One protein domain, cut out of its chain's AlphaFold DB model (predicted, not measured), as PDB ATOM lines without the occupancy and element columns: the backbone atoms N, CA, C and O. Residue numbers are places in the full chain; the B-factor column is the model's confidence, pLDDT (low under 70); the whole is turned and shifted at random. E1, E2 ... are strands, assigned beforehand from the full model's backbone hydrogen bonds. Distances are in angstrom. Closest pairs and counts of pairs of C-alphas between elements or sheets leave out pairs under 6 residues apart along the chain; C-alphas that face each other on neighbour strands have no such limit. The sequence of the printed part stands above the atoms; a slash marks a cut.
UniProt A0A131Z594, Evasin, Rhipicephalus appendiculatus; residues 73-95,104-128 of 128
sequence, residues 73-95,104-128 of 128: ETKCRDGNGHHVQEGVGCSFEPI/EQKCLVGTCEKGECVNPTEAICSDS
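Overview. This is residues 73 to 95 and 104 to 128 of the 128 residues of the protein "Evasin" of Rhipicephalus appendiculatus (UniProt A0A131Z594). A long two-stranded hairpin, E2 and E3, forms the backbone of a narrow sheet, with the short strand E1 beside E2 and a long loop, residues 73 to 88, gathered on the E1 side of the hairpin. The printed part has 48 residues with no named helix and three named strands, E1, E2 and E3 along the chain, in the sheet order E1, E2, E3, antiparallel throughout. The class is all strand, though under half of the residues, 22 of 48, are in named elements. The whole is compact, with a radius of gyration of the C-alphas of 9.6 A, and elongated, spanning 30 by 19 by 17 A.

Arrangement. E1, residues 89 to 91, is an edge strand and the antiparallel neighbour of E2, residues 105 to 113, at 126 degrees. N 90 and O 110 are within hydrogen-bond range at 2.9 A. E2, the inner strand, forms a hairpin with E3, residues 116 to 125, the other edge strand, at 153 degrees. Among its pairs within hydrogen-bond range are N 107 and O 123, 2.8 A, and N 118 and O 111, 2.9 A. E3 bends by 85 degrees at residue 119. The closest C-alphas of E1 and E3 are those of Cys 90 and Cys 117, 5.9 A apart.

Along the chain. E1 begins at C-alpha 89, (42.094, -17.470, -23.208), and measures 7.1 A. E2 measures 24.5 A. E3 measures 20.2 A and ends at C-alpha 125, (36.892, -26.349, -30.435).

Size, cuts and confidence. The C-alphas farthest apart, of Glu 104 and Lys 114, are 29.9 A apart. Residues 96 to 103 are not printed, and C-alphas 95 and 104 are 11.3 A apart across this cut, which lies in the link from E1 to E2. The link from E2 to E3 is tight. The mean pLDDT of the printed part is 84.1; residues 73, 94 to 95, 104 and 126 to 128 are under 70.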
ATOM      1  N   GLU A  73      53.691 -26.918 -25.116       64.94
ATOM      2  CA  GLU A  73      54.175 -25.542 -25.098       64.94
ATOM      3  C   GLU A  73      53.204 -24.743 -24.237       64.94
ATOM      4  O   GLU A  73      52.142 -24.338 -24.691       64.94
ATOM      5  N   THR A  74      53.576 -24.498 -22.984       72.50
ATOM      6  CA  THR A  74      52.785 -23.722 -22.020       72.50
ATOM      7  C   THR A  74      52.828 -22.220 -22.289       72.50
ATOM      8  O   THR A  74      52.476 -21.445 -21.419       72.50
ATOM      9  N   LYS A  75      53.274 -21.757 -23.459       85.19
ATOM     10  CA  LYS A  75      53.312 -20.318 -23.761       85.19
ATOM     11  C   LYS A  75      51.905 -19.805 -24.040       85.19
ATOM     12  O   LYS A  75      51.099 -20.519 -24.628       85.19
ATOM     13  N   CYS A  76      51.641 -18.541 -23.720       90.25
ATOM     14  CA  CYS A  76      50.378 -17.897 -24.078       90.25
ATOM     15  C   CYS A  76      50.197 -17.794 -25.593       90.25
ATOM     16  O   CYS A  76      50.699 -16.861 -26.231       90.25
ATOM     17  N   ARG A  77      49.477 -18.762 -26.164       89.19
ATOM     18  CA  ARG A  77      49.103 -18.795 -27.575       89.19
ATOM     19  C   ARG A  77      47.637 -19.154 -27.755       89.19
ATOM     20  O   ARG A  77      47.077 -19.848 -26.918       89.19
ATOM     21  N   ASP A  78      47.022 -18.682 -28.831       87.69
ATOM     22  CA  ASP A  78      45.681 -19.100 -29.239       87.69
ATOM     23  C   ASP A  78      45.709 -20.481 -29.928       87.69
ATOM     24  O   ASP A  78      46.768 -21.082 -30.140       87.69
ATOM     25  N   GLY A  79      44.531 -20.988 -30.299       82.69
ATOM     26  CA  GLY A  79      44.391 -22.243 -31.044       82.69
ATOM     27  C   GLY A  79      45.100 -22.253 -32.405       82.69
ATOM     28  O   GLY A  79      45.395 -23.326 -32.919       82.69
ATOM     29  N   ASN A  80      45.460 -21.090 -32.950       82.75
ATOM     30  CA  ASN A  80      46.152 -20.945 -34.231       82.75
ATOM     31  C   ASN A  80      47.673 -20.768 -34.051       82.75
ATOM     32  O   ASN A  80      48.427 -20.791 -35.025       82.75
ATOM     33  N   GLY A  81      48.147 -20.626 -32.809       85.69
ATOM     34  CA  GLY A  81      49.548 -20.423 -32.459       85.69
ATOM     35  C   GLY A  81      49.996 -18.959 -32.368       85.69
ATOM     36  O   GLY A  81      51.199 -18.722 -32.219       85.69
ATOM     37  N   HIS A  82      49.088 -17.981 -32.434       87.75
ATOM     38  CA  HIS A  82      49.399 -16.566 -32.218       87.75
ATOM     39  C   HIS A  82      49.553 -16.255 -30.737       87.75
ATOM     40  O   HIS A  82      48.851 -16.819 -29.908       87.75
ATOM     41  N   HIS A  83      50.437 -15.320 -30.397       89.69
ATOM     42  CA  HIS A  83      50.588 -14.866 -29.017       89.69
ATOM     43  C   HIS A  83      49.348 -14.104 -28.533       89.69
ATOM     44  O   HIS A  83      48.854 -13.217 -29.229       89.69
ATOM     45  N   VAL A  84      48.889 -14.425 -27.323       91.50
ATOM     46  CA  VAL A  84      47.775 -13.736 -26.653       91.50
ATOM     47  C   VAL A  84      48.269 -12.938 -25.448       91.50
ATOM     48  O   VAL A  84      49.348 -13.203 -24.918       91.50
ATOM     49  N   GLN A  85      47.490 -11.931 -25.048       92.19
ATOM     50  CA  GLN A  85      47.796 -11.084 -23.894       92.19
ATOM     51  C   GLN A  85      47.426 -11.773 -22.573       92.19
ATOM     52  O   GLN A  85      46.642 -12.722 -22.542       92.19
ATOM     53  N   GLU A  86      47.976 -11.250 -21.481       92.94
ATOM     54  CA  GLU A  86      47.645 -11.645 -20.112       92.94
ATOM     55  C   GLU A  86      46.129 -11.566 -19.849       92.94
ATOM     56  O   GLU A  86      45.465 -10.612 -20.259       92.94
ATOM     57  N   GLY A  87      45.575 -12.569 -19.164       90.69
ATOM     58  CA  GLY A  87      44.150 -12.668 -18.837       90.69
ATOM     59  C   GLY A  87      43.248 -13.118 -19.992       90.69
ATOM     60  O   GLY A  87      42.041 -13.263 -19.799       90.69
ATOM     61  N   VAL A  88      43.801 -13.357 -21.186       93.50
ATOM     62  CA  VAL A  88      43.061 -13.875 -22.348       93.50
ATOM     63  C   VAL A  88      43.136 -15.402 -22.390       93.50
ATOM     64  O   VAL A  88      44.102 -16.008 -21.922       93.50
ATOM     65  N   GLY A  89      42.109 -16.031 -22.965       90.62
ATOM     66  CA  GLY A  89      42.094 -17.470 -23.208       90.62
ATOM     67  C   GLY A  89      43.251 -17.919 -24.107       90.62
ATOM     68  O   GLY A  89      43.556 -17.278 -25.114       90.62
ATOM     69  N   CYS A  90      43.880 -19.031 -23.748       91.12
ATOM     70  CA  CYS A  90      44.989 -19.640 -24.479       91.12
ATOM     71  C   CYS A  90      44.723 -21.128 -24.735       91.12
ATOM     72  O   CYS A  90      43.913 -21.754 -24.053       91.12
ATOM     73  N   SER A  91      45.405 -21.694 -25.727       88.25
ATOM     74  CA  SER A  91      45.369 -23.115 -26.059       88.25
ATOM     75  C   SER A  91      46.697 -23.767 -25.702       88.25
ATOM     76  O   SER A  91      47.762 -23.237 -26.018       88.25
ATOM     77  N   PHE A  92      46.639 -24.942 -25.083       85.69
ATOM     78  CA  PHE A  92      47.838 -25.726 -24.777       85.69
ATOM     79  C   PHE A  92      48.388 -26.458 -26.007       85.69
ATOM     80  O   PHE A  92      49.567 -26.813 -26.054       85.69
ATOM     81  N   GLU A  93      47.544 -26.677 -27.017       76.81
ATOM     82  CA  GLU A  93      47.934 -27.259 -28.295       76.81
ATOM     83  C   GLU A  93      47.290 -26.486 -29.453       76.81
ATOM     84  O   GLU A  93      46.120 -26.106 -29.368       76.81
ATOM     85  N   PRO A  94      48.012 -26.236 -30.556       66.81
ATOM     86  CA  PRO A  94      47.405 -25.638 -31.733       66.81
ATOM     87  C   PRO A  94      46.396 -26.609 -32.357       66.81
ATOM     88  O   PRO A  94      46.707 -27.782 -32.608       66.81
ATOM     89  N   ILE A  95      45.202 -26.091 -32.626       64.38
ATOM     90  CA  ILE A  95      44.122 -26.769 -33.334       64.38
ATOM     91  C   ILE A  95      44.650 -27.101 -34.742       64.38
ATOM     92  O   ILE A  95      45.320 -26.292 -35.385       64.38
ATOM     93  N   GLU A 104      33.322 -31.668 -33.848       65.56
ATOM     94  CA  GLU A 104      33.708 -31.072 -32.567       65.56
ATOM     95  C   GLU A 104      34.956 -31.771 -32.004       65.56
ATOM     96  O   GLU A 104      34.929 -32.968 -31.706       65.56
ATOM     97  N   GLN A 105      36.064 -31.039 -31.872       74.19
ATOM     98  CA  GLN A 105      37.283 -31.557 -31.253       74.19
ATOM     99  C   GLN A 105      37.350 -31.107 -29.799       74.19
ATOM    100  O   GLN A 105      37.165 -29.933 -29.491       74.19
ATOM    101  N   LYS A 106      37.659 -32.038 -28.894       80.94
ATOM    102  CA  LYS A 106      38.050 -31.672 -27.534       80.94
ATOM    103  C   LYS A 106      39.446 -31.058 -27.568       80.94
ATOM    104  O   LYS A 106      40.374 -31.697 -28.061       80.94
ATOM    105  N   CYS A 107      39.593 -29.868 -27.007       81.56
ATOM    106  CA  CYS A 107      40.874 -29.209 -26.806       81.56
ATOM    107  C   CYS A 107      41.100 -28.911 -25.338       81.56
ATOM    108  O   CYS A 107      40.156 -28.771 -24.561       81.56
ATOM    109  N   LEU A 108      42.369 -28.716 -25.001       87.44
ATOM    110  CA  LEU A 108      42.764 -28.185 -23.715       87.44
ATOM    111  C   LEU A 108      43.016 -26.682 -23.851       87.44
ATOM    112  O   LEU A 108      43.931 -26.258 -24.561       87.44
ATOM    113  N   VAL A 109      42.201 -25.890 -23.163       90.12
ATOM    114  CA  VAL A 109      42.300 -24.426 -23.116       90.12
ATOM    115  C   VAL A 109      42.566 -23.960 -21.694       90.12
ATOM    116  O   VAL A 109      42.330 -24.690 -20.737       90.12
ATOM    117  N   GLY A 110      43.075 -22.747 -21.542       92.88
ATOM    118  CA  GLY A 110      43.391 -22.152 -20.252       92.88
ATOM    119  C   GLY A 110      43.311 -20.636 -20.302       92.88
ATOM    120  O   GLY A 110      42.764 -20.059 -21.241       92.88
ATOM    121  N   THR A 111      43.882 -19.991 -19.291       93.88
ATOM    122  CA  THR A 111      44.038 -18.531 -19.230       93.88
ATOM    123  C   THR A 111      45.517 -18.180 -19.244       93.88
ATOM    124  O   THR A 111      46.324 -18.882 -18.642       93.88
ATOM    125  N   CYS A 112      45.884 -17.120 -19.958       94.38
ATOM    126  CA  CYS A 112      47.248 -16.618 -19.956       94.38
ATOM    127  C   CYS A 112      47.555 -15.909 -18.630       94.38
ATOM    128  O   CYS A 112      46.953 -14.874 -18.343       94.38
ATOM    129  N   GLU A 113      48.498 -16.445 -17.856       93.19
ATOM    130  CA  GLU A 113      49.025 -15.840 -16.637       93.19
ATOM    131  C   GLU A 113      50.564 -15.858 -16.631       93.19
ATOM    132  O   GLU A 113      51.203 -16.899 -16.783       93.19
ATOM    133  N   LYS A 114      51.186 -14.696 -16.434       92.12
ATOM    134  CA  LYS A 114      52.635 -14.451 -16.414       92.12
ATOM    135  C   LYS A 114      53.353 -14.968 -17.664       92.12
ATOM    136  O   LYS A 114      54.497 -15.413 -17.592       92.12
ATOM    137  N   GLY A 115      52.692 -14.882 -18.818       87.81
ATOM    138  CA  GLY A 115      53.223 -15.379 -20.092       87.81
ATOM    139  C   GLY A 115      53.110 -16.897 -20.291       87.81
ATOM    140  O   GLY A 115      53.549 -17.401 -21.334       87.81
ATOM    141  N   GLU A 116      52.480 -17.610 -19.354       91.75
ATOM    142  CA  GLU A 116      52.174 -19.034 -19.458       91.75
ATOM    143  C   GLU A 116      50.666 -19.304 -19.525       91.75
ATOM    144  O   GLU A 116      49.853 -18.598 -18.943       91.75
ATOM    145  N   CYS A 117      50.272 -20.348 -20.247       91.06
ATOM    146  CA  CYS A 117      48.907 -20.840 -20.268       91.06
ATOM    147  C   CYS A 117      48.675 -21.727 -19.042       91.06
ATOM    148  O   CYS A 117      49.329 -22.761 -18.886       91.06
ATOM    149  N   VAL A 118      47.753 -21.321 -18.170       91.56
ATOM    150  CA  VAL A 118      47.452 -21.991 -16.899       91.56
ATOM    151  C   VAL A 118      45.978 -22.389 -16.813       91.56
ATOM    152  O   VAL A 118      45.171 -22.018 -17.663       91.56
ATOM    153  N   ASN A 119      45.614 -23.150 -15.776       90.81
ATOM    154  CA  ASN A 119      44.243 -23.616 -15.518       90.81
ATOM    155  C   ASN A 119      43.637 -24.428 -16.687       90.81
ATOM    156  O   ASN A 119      42.632 -24.021 -17.277       90.81
ATOM    157  N   PRO A 120      44.243 -25.581 -17.033       89.75
ATOM    158  CA  PRO A 120      43.798 -26.405 -18.149       89.75
ATOM    159  C   PRO A 120      42.364 -26.902 -17.955       89.75
ATOM    160  O   PRO A 120      42.034 -27.532 -16.953       89.75
ATOM    161  N   THR A 121      41.527 -26.639 -18.951       89.69
ATOM    162  CA  THR A 121      40.111 -27.000 -19.003       89.69
ATOM    163  C   THR A 121      39.808 -27.633 -20.359       89.69
ATOM    164  O   THR A 121      40.274 -27.150 -21.392       89.69
ATOM    165  N   GLU A 122      39.031 -28.718 -20.376       87.44
ATOM    166  CA  GLU A 122      38.534 -29.289 -21.631       87.44
ATOM    167  C   GLU A 122      37.432 -28.398 -22.213       87.44
ATOM    168  O   GLU A 122      36.422 -28.134 -21.560       87.44
ATOM    169  N   ALA A 123      37.606 -27.972 -23.460       84.62
ATOM    170  CA  ALA A 123      36.600 -27.255 -24.230       84.62
ATOM    171  C   ALA A 123      36.374 -27.935 -25.582       84.62
ATOM    172  O   ALA A 123      37.202 -28.713 -26.055       84.62
ATOM    173  N   ILE A 124      35.243 -27.632 -26.211       83.31
ATOM    174  CA  ILE A 124      34.976 -28.032 -27.592       83.31
ATOM    175  C   ILE A 124      35.497 -26.921 -28.503       83.31
ATOM    176  O   ILE A 124      35.009 -25.794 -28.432       83.31
ATOM    177  N   CYS A 125      36.467 -27.233 -29.360       74.69
ATOM    178  CA  CYS A 125      36.892 -26.349 -30.435       74.69
ATOM    179  C   CYS A 125      36.343 -26.807 -31.777       74.69
ATOM    180  O   CYS A 125      36.124 -27.995 -32.036       74.69
ATOM    181  N   SER A 126      36.206 -25.834 -32.663       68.88
ATOM    182  CA  SER A 126      35.932 -26.041 -34.076       68.88
ATOM    183  C   SER A 126      36.869 -25.151 -34.888       68.88
ATOM    184  O   SER A 126      37.080 -23.994 -34.531       68.88
ATOM    185  N   ASP A 127      37.441 -25.705 -35.958       63.22
ATOM    186  CA  ASP A 127      38.042 -24.921 -37.041       63.22
ATOM    187  C   ASP A 127      36.881 -24.378 -37.887       63.22
ATOM    188  O   ASP A 127      36.423 -25.042 -38.821       63.22
ATOM    189  N   SER A 128      36.316 -23.239 -37.481       53.00
ATOM    190  CA  SER A 128      35.302 -22.507 -38.255       53.00
ATOM    191  C   SER A 128      35.932 -21.680 -39.366       53.00
ATOM    192  O   SER A 128      36.899 -20.954 -39.041       53.00
TER     193      SER A 128